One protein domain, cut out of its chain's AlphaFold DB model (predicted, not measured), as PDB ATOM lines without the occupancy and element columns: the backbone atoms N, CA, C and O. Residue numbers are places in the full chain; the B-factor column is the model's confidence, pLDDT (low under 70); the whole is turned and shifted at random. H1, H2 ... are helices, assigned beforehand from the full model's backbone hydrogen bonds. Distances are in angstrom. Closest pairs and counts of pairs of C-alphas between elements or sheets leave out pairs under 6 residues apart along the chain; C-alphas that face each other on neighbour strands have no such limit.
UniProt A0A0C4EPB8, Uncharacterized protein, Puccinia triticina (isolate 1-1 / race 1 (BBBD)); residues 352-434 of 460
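What this domain is: This is residues 352 to 434 of the 460 residues of an uncharacterized protein of Puccinia triticina (isolate 1-1 / race 1 (BBBD)) (UniProt A0A0C4EPB8). Helix H1 meets the longest helix, H4, with its last residues near H4's middle, about perpendicular, roughly like a T; H2 and H3 lie on either side of H1, H3 packing on one part of H4 and H2 on another. A long loop between H1 and H2 runs out from this helical body, and its residues 369 to 374 stick out free. The printed part has 83 residues, with four named helices in the order H1, H2, H3, H4 and no named strand; the class is all helix. It is compact, with a radius of gyration of the C-alphas of 13.0 A, yet elongated in outline, spanning 43 by 28 by 20 A.

How they stand to each other: Begin with H4, residues 417 to 431, one of two hubs; the other is H1, residues 353 to 363, and each touches three helices. Look at Ser 363 and Lys 422: their C-alphas, 5.3 A apart, are the closest of H1 and H4, which touch about perpendicular, at 85 degrees. With residues 419 to 423 alone, H4 touches H3, residues 407 to 414, at a steep tilt of 53 degrees, opposite ways; the closest C-alphas are those of Leu 413 and Gln 420, 4.7 A apart. With residues 427 to 430 alone, H4 touches H2, residues 383 to 393, at a steep tilt of 66 degrees, opposite ways; here the closest C-alphas are those of Lys 390 and Leu 430, 6.4 A apart. H1 touches H2 at a steep tilt of 47 degrees, opposite ways, closest at the C-alphas of Arg 355 and Gln 392, 6.6 A apart. H1 and H3 only just touch, with 3 pairs of C-alphas within 8 A, the closest being Met 356 and Glu 408 at 6.7 A. H2 and H3 are apart. The packing is mostly crossed, with no touching pair at a shallow tilt. In H1, H2, H3 and H4, every O i to N i+4 pair is within hydrogen-bond range.

Where its parts are: Find C-alpha 417 at (4.773, -37.066, -26.258); from there H4 runs 21.0 A to C-alpha 431 at (11.336, -21.660, -38.959). H1 starts at C-alpha 353, (0.437, -40.662, -45.265), and is 15.3 A long. H2 measures 15.0 A and H3 10.8 A.

The domain as a whole: The C-alphas of Gly 371 and Gln 399 are the two farthest apart, 43.7 A. The links H1 to H2, 19 residues, and H2 to H3, 13 residues, are long; H3 to H4 is tight, with 2 residues. The printed part has no cut. Its mean pLDDT is 74.4, and residues 363 to 383 and 433 to 434 are under 70.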
ATOM      1  N   ASP A 352      -2.384 -37.487 -46.383       92.31
ATOM      2  CA  ASP A 352      -1.094 -37.627 -47.078       92.31
ATOM      3  C   ASP A 352      -0.085 -38.434 -46.233       92.31
ATOM      4  O   ASP A 352       0.926 -37.929 -45.734       92.31
ATOM      5  N   VAL A 353      -0.380 -39.724 -46.047       93.88
ATOM      6  CA  VAL A 353       0.437 -40.662 -45.265       93.88
ATOM      7  C   VAL A 353       1.898 -40.702 -45.743       93.88
ATOM      8  O   VAL A 353       2.782 -40.594 -44.891       93.88
ATOM      9  N   PRO A 354       2.223 -40.777 -47.053       92.56
ATOM     10  CA  PRO A 354       3.614 -40.753 -47.509       92.56
ATOM     11  C   PRO A 354       4.383 -39.495 -47.083       92.56
ATOM     12  O   PRO A 354       5.592 -39.577 -46.851       92.56
ATOM     13  N   ARG A 355       3.721 -38.337 -46.975       91.06
ATOM     14  CA  ARG A 355       4.310 -37.094 -46.457       91.06
ATOM     15  C   ARG A 355       4.405 -37.092 -44.933       91.06
ATOM     16  O   ARG A 355       5.465 -36.744 -44.412       91.06
ATOM     17  N   MET A 356       3.365 -37.539 -44.224       91.56
ATOM     18  CA  MET A 356       3.380 -37.688 -42.760       91.56
ATOM     19  C   MET A 356       4.546 -38.572 -42.299       91.56
ATOM     20  O   MET A 356       5.308 -38.164 -41.426       91.56
ATOM     21  N   LEU A 357       4.752 -39.725 -42.946       90.56
ATOM     22  CA  LEU A 357       5.857 -40.648 -42.655       90.56
ATOM     23  C   LEU A 357       7.238 -40.001 -42.857       90.56
ATOM     24  O   LEU A 357       8.123 -40.178 -42.022       90.56
ATOM     25  N   LYS A 358       7.424 -39.205 -43.921       87.06
ATOM     26  CA  LYS A 358       8.682 -38.471 -44.173       87.06
ATOM     27  C   LYS A 358       8.936 -37.396 -43.116       87.06
ATOM     28  O   LYS A 358      10.055 -37.277 -42.625       87.06
ATOM     29  N   VAL A 359       7.912 -36.619 -42.762       85.00
ATOM     30  CA  VAL A 359       8.002 -35.573 -41.728       85.00
ATOM     31  C   VAL A 359       8.300 -36.185 -40.356       85.00
ATOM     32  O   VAL A 359       9.136 -35.666 -39.616       85.00
ATOM     33  N   PHE A 360       7.680 -37.322 -40.045       84.19
ATOM     34  CA  PHE A 360       7.957 -38.099 -38.843       84.19
ATOM     35  C   PHE A 360       9.404 -38.624 -38.816       84.19
ATOM     36  O   PHE A 360      10.098 -38.403 -37.824       84.19
ATOM     37  N   ASP A 361       9.907 -39.223 -39.902       80.19
ATOM     38  CA  ASP A 361      11.283 -39.747 -39.965       80.19
ATOM     39  C   ASP A 361      12.345 -38.638 -39.803       80.19
ATOM     40  O   ASP A 361      13.296 -38.817 -39.042       80.19
ATOM     41  N   TYR A 362      12.132 -37.449 -40.394       74.19
ATOM     42  CA  TYR A 362      12.983 -36.267 -40.160       74.19
ATOM     43  C   TYR A 362      13.043 -35.836 -38.685       74.19
ATOM     44  O   TYR A 362      14.054 -35.287 -38.251       74.19
ATOM     45  N   SER A 363      11.974 -36.049 -37.912       62.25
ATOM     46  CA  SER A 363      11.908 -35.621 -36.509       62.25
ATOM     47  C   SER A 363      12.625 -36.576 -35.541       62.25
ATOM     48  O   SER A 363      12.946 -36.202 -34.413       62.25
ATOM     49  N   LEU A 364      12.876 -37.825 -35.949       56.72
ATOM     50  CA  LEU A 364      13.204 -38.911 -35.023       56.72
ATOM     51  C   LEU A 364      14.689 -39.113 -34.704       56.72
ATOM     52  O   LEU A 364      14.994 -39.872 -33.775       56.72
ATOM     53  N   GLU A 365      15.600 -38.471 -35.432       55.84
ATOM     54  CA  GLU A 365      17.044 -38.619 -35.220       55.84
ATOM     55  C   GLU A 365      17.504 -37.857 -33.971       55.84
ATOM     56  O   GLU A 365      17.765 -36.660 -34.003       55.84
ATOM     57  N   ARG A 366      17.623 -38.578 -32.849       46.69
ATOM     58  CA  ARG A 366      18.153 -38.058 -31.581       46.69
ATOM     59  C   ARG A 366      19.347 -38.886 -31.111       46.69
ATOM     60  O   ARG A 366      19.214 -39.718 -30.217       46.69
ATOM     61  N   ASN A 367      20.518 -38.620 -31.682       39.44
ATOM     62  CA  ASN A 367      21.782 -39.195 -31.219       39.44
ATOM     63  C   ASN A 367      22.530 -38.188 -30.337       39.44
ATOM     64  O   ASN A 367      23.411 -37.474 -30.803       39.44
ATOM     65  N   GLY A 368      22.173 -38.140 -29.051       39.16
ATOM     66  CA  GLY A 368      22.865 -37.303 -28.071       39.16
ATOM     67  C   GLY A 368      22.234 -37.348 -26.681       39.16
ATOM     68  O   GLY A 368      21.154 -36.799 -26.467       39.16
ATOM     69  N   ILE A 369      22.936 -37.967 -25.729       39.19
ATOM     70  CA  ILE A 369      22.776 -37.692 -24.296       39.19
ATOM     71  C   ILE A 369      23.955 -36.810 -23.891       39.19
ATOM     72  O   ILE A 369      25.098 -37.255 -23.958       39.19
ATOM     73  N   VAL A 370      23.672 -35.598 -23.420       36.19
ATOM     74  CA  VAL A 370      24.567 -34.823 -22.550       36.19
ATOM     75  C   VAL A 370      23.695 -34.234 -21.436       36.19
ATOM     76  O   VAL A 370      22.515 -33.951 -21.656       36.19
ATOM     77  N   GLY A 371      24.234 -34.158 -20.219       35.06
ATOM     78  CA  GLY A 371      23.487 -33.734 -19.032       35.06
ATOM     79  C   GLY A 371      23.048 -32.265 -19.059       35.06
ATOM     80  O   GLY A 371      23.607 -31.451 -19.784       35.06
ATOM     81  N   GLU A 372      22.051 -31.953 -18.226       35.94
ATOM     82  CA  GLU A 372      21.665 -30.587 -17.818       35.94
ATOM     83  C   GLU A 372      21.390 -29.575 -18.948       35.94
ATOM     84  O   GLU A 372      21.747 -28.403 -18.880       35.94
ATOM     85  N   GLY A 373      20.652 -30.009 -19.971       44.44
ATOM     86  CA  GLY A 373      20.070 -29.113 -20.971       44.44
ATOM     87  C   GLY A 373      19.633 -29.874 -22.213       44.44
ATOM     88  O   GLY A 373      20.461 -30.232 -23.042       44.44
ATOM     89  N   LYS A 374      18.327 -30.141 -22.363       42.06
ATOM     90  CA  LYS A 374      17.790 -30.864 -23.530       42.06
ATOM     91  C   LYS A 374      17.830 -29.985 -24.792       42.06
ATOM     92  O   LYS A 374      16.799 -29.457 -25.198       42.06
ATOM     93  N   THR A 375      18.979 -29.878 -25.449       44.09
ATOM     94  CA  THR A 375      19.027 -29.495 -26.865       44.09
ATOM     95  C   THR A 375      18.596 -30.683 -27.730       44.09
ATOM     96  O   THR A 375      18.986 -31.830 -27.505       44.09
ATOM     97  N   LEU A 376      17.730 -30.419 -28.706       48.09
ATOM     98  CA  LEU A 376      17.412 -31.361 -29.775       48.09
ATOM     99  C   LEU A 376      18.427 -31.128 -30.901       48.09
ATOM    100  O   LEU A 376      18.385 -30.082 -31.543       48.09
ATOM    101  N   ASP A 377      19.348 -32.073 -31.122       47.16
ATOM    102  CA  ASP A 377      20.267 -32.031 -32.272       47.16
ATOM    103  C   ASP A 377      19.512 -32.463 -33.539       47.16
ATOM    104  O   ASP A 377      19.542 -33.628 -33.938       47.16
ATOM    105  N   PHE A 378      18.763 -31.530 -34.136       53.50
ATOM    106  CA  PHE A 378      18.054 -31.752 -35.396       53.50
ATOM    107  C   PHE A 378      19.045 -31.863 -36.551       53.50
ATOM    108  O   PHE A 378      19.344 -30.889 -37.245       53.50
ATOM    109  N   ARG A 379      19.524 -33.083 -36.796       50.59
ATOM    110  CA  ARG A 379      20.436 -33.405 -37.897       50.59
ATOM    111  C   ARG A 379      19.760 -33.413 -39.265       50.59
ATOM    112  O   ARG A 379      19.739 -34.388 -40.011       50.59
ATOM    113  N   LEU A 380      19.338 -32.227 -39.686       62.97
ATOM    114  CA  LEU A 380      19.253 -31.881 -41.098       62.97
ATOM    115  C   LEU A 380      20.690 -31.686 -41.621       62.97
ATOM    116  O   LEU A 380      21.077 -30.576 -41.972       62.97
ATOM    117  N   ASP A 381      21.464 -32.787 -41.673       57.44
ATOM    118  CA  ASP A 381      22.933 -32.865 -41.878       57.44
ATOM    119  C   ASP A 381      23.480 -32.048 -43.065       57.44
ATOM    120  O   ASP A 381      24.686 -31.849 -43.206       57.44
ATOM    121  N   ASN A 382      22.613 -31.615 -43.980       64.50
ATOM    122  CA  ASN A 382      22.974 -30.769 -45.102       64.50
ATOM    123  C   ASN A 382      21.786 -29.913 -45.585       64.50
ATOM    124  O   ASN A 382      20.609 -30.213 -45.369       64.50
ATOM    125  N   ARG A 383      22.108 -28.870 -46.361       68.00
ATOM    126  CA  ARG A 383      21.140 -27.930 -46.955       68.00
ATOM    127  C   ARG A 383      20.085 -28.591 -47.859       68.00
ATOM    128  O   ARG A 383      19.005 -28.027 -48.019       68.00
ATOM    129  N   LYS A 384      20.370 -29.755 -48.460       73.31
ATOM    130  CA  LYS A 384      19.411 -30.498 -49.301       73.31
ATOM    131  C   LYS A 384      18.352 -31.180 -48.432       73.31
ATOM    132  O   LYS A 384      17.174 -31.051 -48.746       73.31
ATOM    133  N   ASN A 385      18.752 -31.814 -47.328       72.38
ATOM    134  CA  ASN A 385      17.838 -32.371 -46.327       72.38
ATOM    135  C   ASN A 385      16.983 -31.255 -45.719       72.38
ATOM    136  O   ASN A 385      15.766 -31.382 -45.688       72.38
ATOM    137  N   PHE A 386      17.602 -30.130 -45.344       74.56
ATOM    138  CA  PHE A 386      16.888 -28.966 -44.814       74.56
ATOM    139  C   PHE A 386      15.847 -28.409 -45.798       74.56
ATOM    140  O   PHE A 386      14.693 -28.191 -45.429       74.56
ATOM    141  N   LYS A 387      16.220 -28.215 -47.073       78.56
ATOM    142  CA  LYS A 387      15.270 -27.774 -48.104       78.56
ATOM    143  C   LYS A 387      14.152 -28.803 -48.302       78.56
ATOM    144  O   LYS A 387      12.993 -28.421 -48.299       78.56
ATOM    145  N   SER A 388      14.490 -30.087 -48.418       80.62
ATOM    146  CA  SER A 388      13.507 -31.165 -48.569       80.62
ATOM    147  C   SER A 388      12.527 -31.209 -47.393       80.62
ATOM    148  O   SER A 388      11.329 -31.338 -47.607       80.62
ATOM    149  N   ALA A 389      13.002 -31.018 -46.161       80.44
ATOM    150  CA  ALA A 389      12.144 -30.917 -44.987       80.44
ATOM    151  C   ALA A 389      11.220 -29.685 -45.063       80.44
ATOM    152  O   ALA A 389      10.020 -29.840 -44.867       80.44
ATOM    153  N   LYS A 390      11.712 -28.495 -45.458       83.50
ATOM    154  CA  LYS A 390      10.843 -27.325 -45.729       83.50
ATOM    155  C   LYS A 390       9.783 -27.617 -46.796       83.50
ATOM    156  O   LYS A 390       8.609 -27.333 -46.568       83.50
ATOM    157  N   ASP A 391      10.191 -28.221 -47.911       84.81
ATOM    158  CA  ASP A 391       9.335 -28.585 -49.045       84.81
ATOM    159  C   ASP A 391       8.308 -29.689 -48.677       84.81
ATOM    160  O   ASP A 391       7.307 -29.846 -49.372       84.81
ATOM    161  N   GLN A 392       8.514 -30.443 -47.588       83.06
ATOM    162  CA  GLN A 392       7.537 -31.395 -47.025       83.06
ATOM    163  C   GLN A 392       6.729 -30.822 -45.844       83.06
ATOM    164  O   GLN A 392       5.669 -31.354 -45.530       83.06
ATOM    165  N   PHE A 393       7.185 -29.769 -45.164       82.50
ATOM    166  CA  PHE A 393       6.552 -29.292 -43.926       82.50
ATOM    167  C   PHE A 393       5.620 -28.094 -44.139       82.50
ATOM    168  O   PHE A 393       4.543 -28.051 -43.554       82.50
ATOM    169  N   PHE A 394       6.006 -27.128 -44.978       83.12
ATOM    170  CA  PHE A 394       5.282 -25.854 -45.104       83.12
ATOM    171  C   PHE A 394       4.210 -25.759 -46.201       83.12
ATOM    172  O   PHE A 394       3.261 -25.005 -45.983       83.12
ATOM    173  N   PRO A 395       4.301 -26.445 -47.360       88.12
ATOM    174  CA  PRO A 395       3.250 -26.361 -48.373       88.12
ATOM    175  C   PRO A 395       1.891 -26.846 -47.861       88.12
ATOM    176  O   PRO A 395       1.820 -27.669 -46.946       88.12
ATOM    177  N   ASN A 396       0.811 -26.400 -48.495       88.06
ATOM    178  CA  ASN A 396      -0.527 -26.916 -48.215       88.06
ATOM    179  C   ASN A 396      -0.604 -28.433 -48.494       88.06
ATOM    180  O   ASN A 396       0.245 -28.995 -49.197       88.06
ATOM    181  N   ASN A 397      -1.585 -29.121 -47.912       83.50
ATOM    182  CA  ASN A 397      -1.874 -30.520 -48.234       83.50
ATOM    183  C   ASN A 397      -2.632 -30.643 -49.577       83.50
ATOM    184  O   ASN A 397      -2.888 -29.650 -50.261       83.50
ATOM    185  N   ALA A 398      -2.999 -31.868 -49.969       76.81
ATOM    186  CA  ALA A 398      -3.682 -32.135 -51.239       76.81
ATOM    187  C   ALA A 398      -5.067 -31.458 -51.375       76.81
ATOM    188  O   ALA A 398      -5.591 -31.361 -52.483       76.81
ATOM    189  N   GLN A 399      -5.654 -30.980 -50.273       75.81
ATOM    190  CA  GLN A 399      -6.936 -30.270 -50.222       75.81
ATOM    191  C   GLN A 399      -6.767 -28.743 -50.062       75.81
ATOM    192  O   GLN A 399      -7.713 -28.057 -49.676       75.81
ATOM    193  N   ASP A 400      -5.571 -28.216 -50.350       82.56
ATOM    194  CA  ASP A 400      -5.202 -26.796 -50.228       82.56
ATOM    195  C   ASP A 400      -5.381 -26.223 -48.803       82.56
ATOM    196  O   ASP A 400      -5.695 -25.049 -48.596       82.56
ATOM    197  N   ILE A 401      -5.186 -27.071 -47.787       83.06
ATOM    198  CA  ILE A 401      -5.209 -26.683 -46.371       83.06
ATOM    199  C   ILE A 401      -3.765 -26.437 -45.907       83.06
ATOM    200  O   ILE A 401      -2.915 -27.302 -46.143       83.06
ATOM    201  N   PRO A 402      -3.454 -25.307 -45.238       88.38
ATOM    202  CA  PRO A 402      -2.152 -25.099 -44.609       88.38
ATOM    203  C   PRO A 402      -1.813 -26.261 -43.676       88.38
ATOM    204  O   PRO A 402      -2.650 -26.652 -42.867       88.38
ATOM    205  N   TRP A 403      -0.593 -26.803 -43.757       89.12
ATOM    206  CA  TRP A 403      -0.227 -28.015 -43.009       89.12
ATOM    207  C   TRP A 403      -0.516 -27.893 -41.506       89.12
ATOM    208  O   TRP A 403      -1.090 -28.793 -40.915       89.12
ATOM    209  N   LEU A 404      -0.211 -26.743 -40.894       87.12
ATOM    210  CA  LEU A 404      -0.451 -26.482 -39.466       87.12
ATOM    211  C   LEU A 404      -1.940 -26.396 -39.067       87.12
ATOM    212  O   LEU A 404      -2.252 -26.443 -37.881       87.12
ATOM    213  N   GLU A 405      -2.855 -26.263 -40.028       86.62
ATOM    214  CA  GLU A 405      -4.313 -26.270 -39.818       86.62
ATOM    215  C   GLU A 405      -4.949 -27.627 -40.178       86.62
ATOM    216  O   GLU A 405      -6.165 -27.802 -40.046       86.62
ATOM    217  N   SER A 406      -4.152 -28.575 -40.681       89.12
ATOM    218  CA  SER A 406      -4.640 -29.810 -41.282       89.12
ATOM    219  C   SER A 406      -4.763 -30.958 -40.271       89.12
ATOM    220  O   SER A 406      -4.178 -30.946 -39.184       89.12
ATOM    221  N   LEU A 407      -5.548 -31.980 -40.632       90.81
ATOM    222  CA  LEU A 407      -5.715 -33.170 -39.795       90.81
ATOM    223  C   LEU A 407      -4.394 -33.948 -39.681       90.81
ATOM    224  O   LEU A 407      -4.066 -34.420 -38.601       90.81
ATOM    225  N   GLU A 408      -3.577 -33.983 -40.737       92.06
ATOM    226  CA  GLU A 408      -2.234 -34.580 -40.734       92.06
ATOM    227  C   GLU A 408      -1.324 -34.002 -39.636       92.06
ATOM    228  O   GLU A 408      -0.617 -34.751 -38.961       92.06
ATOM    229  N   HIS A 409      -1.354 -32.683 -39.417       90.00
ATOM    230  CA  HIS A 409      -0.613 -32.047 -38.326       90.00
ATOM    231  C   HIS A 409      -1.146 -32.456 -36.951       90.00
ATOM    232  O   HIS A 409      -0.352 -32.801 -36.076       90.00
ATOM    233  N   GLN A 410      -2.471 -32.461 -36.760       90.12
ATOM    234  CA  GLN A 410      -3.064 -32.893 -35.492       90.12
ATOM    235  C   GLN A 410      -2.714 -34.355 -35.176       90.12
ATOM    236  O   GLN A 410      -2.319 -34.653 -34.051       90.12
ATOM    237  N   GLU A 411      -2.826 -35.249 -36.155       91.31
ATOM    238  CA  GLU A 411      -2.518 -36.672 -35.997       91.31
ATOM    239  C   GLU A 411      -1.047 -36.904 -35.618       91.31
ATOM    240  O   GLU A 411      -0.762 -37.653 -34.685       91.31
ATOM    241  N   LEU A 412      -0.103 -36.208 -36.267       88.94
ATOM    242  CA  LEU A 412       1.326 -36.295 -35.931       88.94
ATOM    243  C   LEU A 412       1.635 -35.857 -34.489       88.94
ATOM    244  O   LEU A 412       2.553 -36.399 -33.872       88.94
ATOM    245  N   LEU A 413       0.869 -34.912 -33.934       88.31
ATOM    246  CA  LEU A 413       1.007 -34.474 -32.540       88.31
ATOM    247  C   LEU A 413       0.459 -35.491 -31.521       88.31
ATOM    248  O   LEU A 413       0.818 -35.396 -30.350       88.31
ATOM    249  N   GLN A 414      -0.389 -36.440 -31.932       87.31
ATOM    250  CA  GLN A 414      -1.069 -37.386 -31.031       87.31
ATOM    251  C   GLN A 414      -0.390 -38.764 -30.918       87.31
ATOM    252  O   GLN A 414      -0.773 -39.554 -30.059       87.31
ATOM    253  N   ILE A 415       0.639 -39.053 -31.726       83.25
ATOM    254  CA  ILE A 415       1.317 -40.368 -31.751       83.25
ATOM    255  C   ILE A 415       1.980 -40.699 -30.404       83.25
ATOM    256  O   ILE A 415       1.818 -41.798 -29.879       83.25
ATOM    257  N   SER A 416       2.767 -39.766 -29.859       81.94
ATOM    258  CA  SER A 416       3.371 -39.857 -28.522       81.94
ATOM    259  C   SER A 416       3.963 -38.511 -28.098       81.94
ATOM    260  O   SER A 416       4.316 -37.698 -28.949       81.94
ATOM    261  N   GLU A 417       4.156 -38.293 -26.794       80.75
ATOM    262  CA  GLU A 417       4.773 -37.066 -26.258       80.75
ATOM    263  C   GLU A 417       6.197 -36.829 -26.811       80.75
ATOM    264  O   GLU A 417       6.548 -35.716 -27.200       80.75
ATOM    265  N   ASP A 418       7.019 -37.881 -26.930       77.44
ATOM    266  CA  ASP A 418       8.361 -37.781 -27.529       77.44
ATOM    267  C   ASP A 418       8.291 -37.423 -29.025       77.44
ATOM    268  O   ASP A 418       9.077 -36.598 -29.491       77.44
ATOM    269  N   THR A 419       7.314 -37.964 -29.767       76.69
ATOM    270  CA  THR A 419       7.050 -37.558 -31.160       76.69
ATOM    271  C   THR A 419       6.619 -36.098 -31.234       76.69
ATOM    272  O   THR A 419       7.146 -35.350 -32.052       76.69
ATOM    273  N   GLN A 420       5.704 -35.672 -30.363       83.38
ATOM    274  CA  GLN A 420       5.180 -34.310 -30.319       83.38
ATOM    275  C   GLN A 420       6.309 -33.293 -30.094       83.38
ATOM    276  O   GLN A 420       6.445 -32.340 -30.862       83.38
ATOM    277  N   LEU A 421       7.165 -33.524 -29.093       80.88
ATOM    278  CA  LEU A 421       8.319 -32.669 -28.789       80.88
ATOM    279  C   LEU A 421       9.309 -32.591 -29.959       80.88
ATOM    280  O   LEU A 421       9.809 -31.513 -30.286       80.88
ATOM    281  N   LYS A 422       9.577 -33.722 -30.619       77.12
ATOM    282  CA  LYS A 422      10.455 -33.797 -31.793       77.12
ATOM    283  C   LYS A 422       9.879 -33.078 -33.006       77.12
ATOM    284  O   LYS A 422      10.587 -32.319 -33.661       77.12
ATOM    285  N   TYR A 423       8.599 -33.287 -33.287       82.69
ATOM    286  CA  TYR A 423       7.880 -32.648 -34.381       82.69
ATOM    287  C   TYR A 423       7.823 -31.120 -34.202       82.69
ATOM    288  O   TYR A 423       8.090 -30.373 -35.145       82.69
ATOM    289  N   LEU A 424       7.542 -30.644 -32.983       84.56
ATOM    290  CA  LEU A 424       7.519 -29.213 -32.663       84.56
ATOM    291  C   LEU A 424       8.915 -28.579 -32.721       84.56
ATOM    292  O   LEU A 424       9.062 -27.495 -33.280       84.56
ATOM    293  N   GLY A 425       9.957 -29.255 -32.232       79.00
ATOM    294  CA  GLY A 425      11.319 -28.742 -32.374       79.00
ATOM    295  C   GLY A 425      11.805 -28.729 -33.832       79.00
ATOM    296  O   GLY A 425      12.454 -27.767 -34.241       79.00
ATOM    297  N   LEU A 426      11.436 -29.732 -34.646       80.06
ATOM    298  CA  LEU A 426      11.731 -29.746 -36.084       80.06
ATOM    299  C   LEU A 426      11.077 -28.540 -36.764       80.06
ATOM    300  O   LEU A 426      11.720 -27.863 -37.561       80.06
ATOM    301  N   ARG A 427       9.819 -28.241 -36.417       85.00
ATOM    302  CA  ARG A 427       9.125 -27.036 -36.883       85.00
ATOM    303  C   ARG A 427       9.914 -25.773 -36.547       85.00
ATOM    304  O   ARG A 427      10.177 -24.982 -37.449       85.00
ATOM    305  N   GLU A 428      10.300 -25.588 -35.284       82.06
ATOM    306  CA  GLU A 428      11.077 -24.415 -34.874       82.06
ATOM    307  C   GLU A 428      12.395 -24.293 -35.654       82.06
ATOM    308  O   GLU A 428      12.759 -23.202 -36.081       82.06
ATOM    309  N   GLU A 429      13.116 -25.398 -35.859       78.81
ATOM    310  CA  GLU A 429      14.384 -25.402 -36.598       78.81
ATOM    311  C   GLU A 429      14.189 -25.045 -38.079       78.81
ATOM    312  O   GLU A 429      14.953 -24.271 -38.667       78.81
ATOM    313  N   LEU A 430      13.104 -25.534 -38.683       81.88
ATOM    314  CA  LEU A 430      12.706 -25.137 -40.026       81.88
ATOM    315  C   LEU A 430      12.303 -23.646 -40.074       81.88
ATOM    316  O   LEU A 430      12.633 -22.962 -41.044       81.88
ATOM    317  N   GLU A 431      11.666 -23.094 -39.044       82.62
ATOM    318  CA  GLU A 431      11.336 -21.660 -38.959       82.62
ATOM    319  C   GLU A 431      12.583 -20.762 -38.753       82.62
ATOM    320  O   GLU A 431      12.641 -19.666 -39.314       82.62
ATOM    321  N   LYS A 432      13.624 -21.226 -38.042       75.62
ATOM    322  CA  LYS A 432      14.782 -20.417 -37.586       75.62
ATOM    323  C   LYS A 432      15.768 -19.915 -38.658       75.62
ATOM    324  O   LYS A 432      16.607 -19.074 -38.339       75.62
ATOM    325  N   THR A 433      15.711 -20.363 -39.920       58.91
ATOM    326  CA  THR A 433      16.664 -19.906 -40.966       58.91
ATOM    327  C   THR A 433      16.139 -18.768 -41.853       58.91
ATOM    328  O   THR A 433      15.142 -18.959 -42.561       58.91
ATOM    329  N   PRO A 434      16.861 -17.628 -41.938       53.66
ATOM    330  CA  PRO A 434      16.562 -16.563 -42.891       53.66
ATOM    331  C   PRO A 434      16.705 -17.008 -44.351       53.66
ATOM    332  O   PRO A 434      17.542 -17.846 -44.700       53.66
TER     333      PRO A 434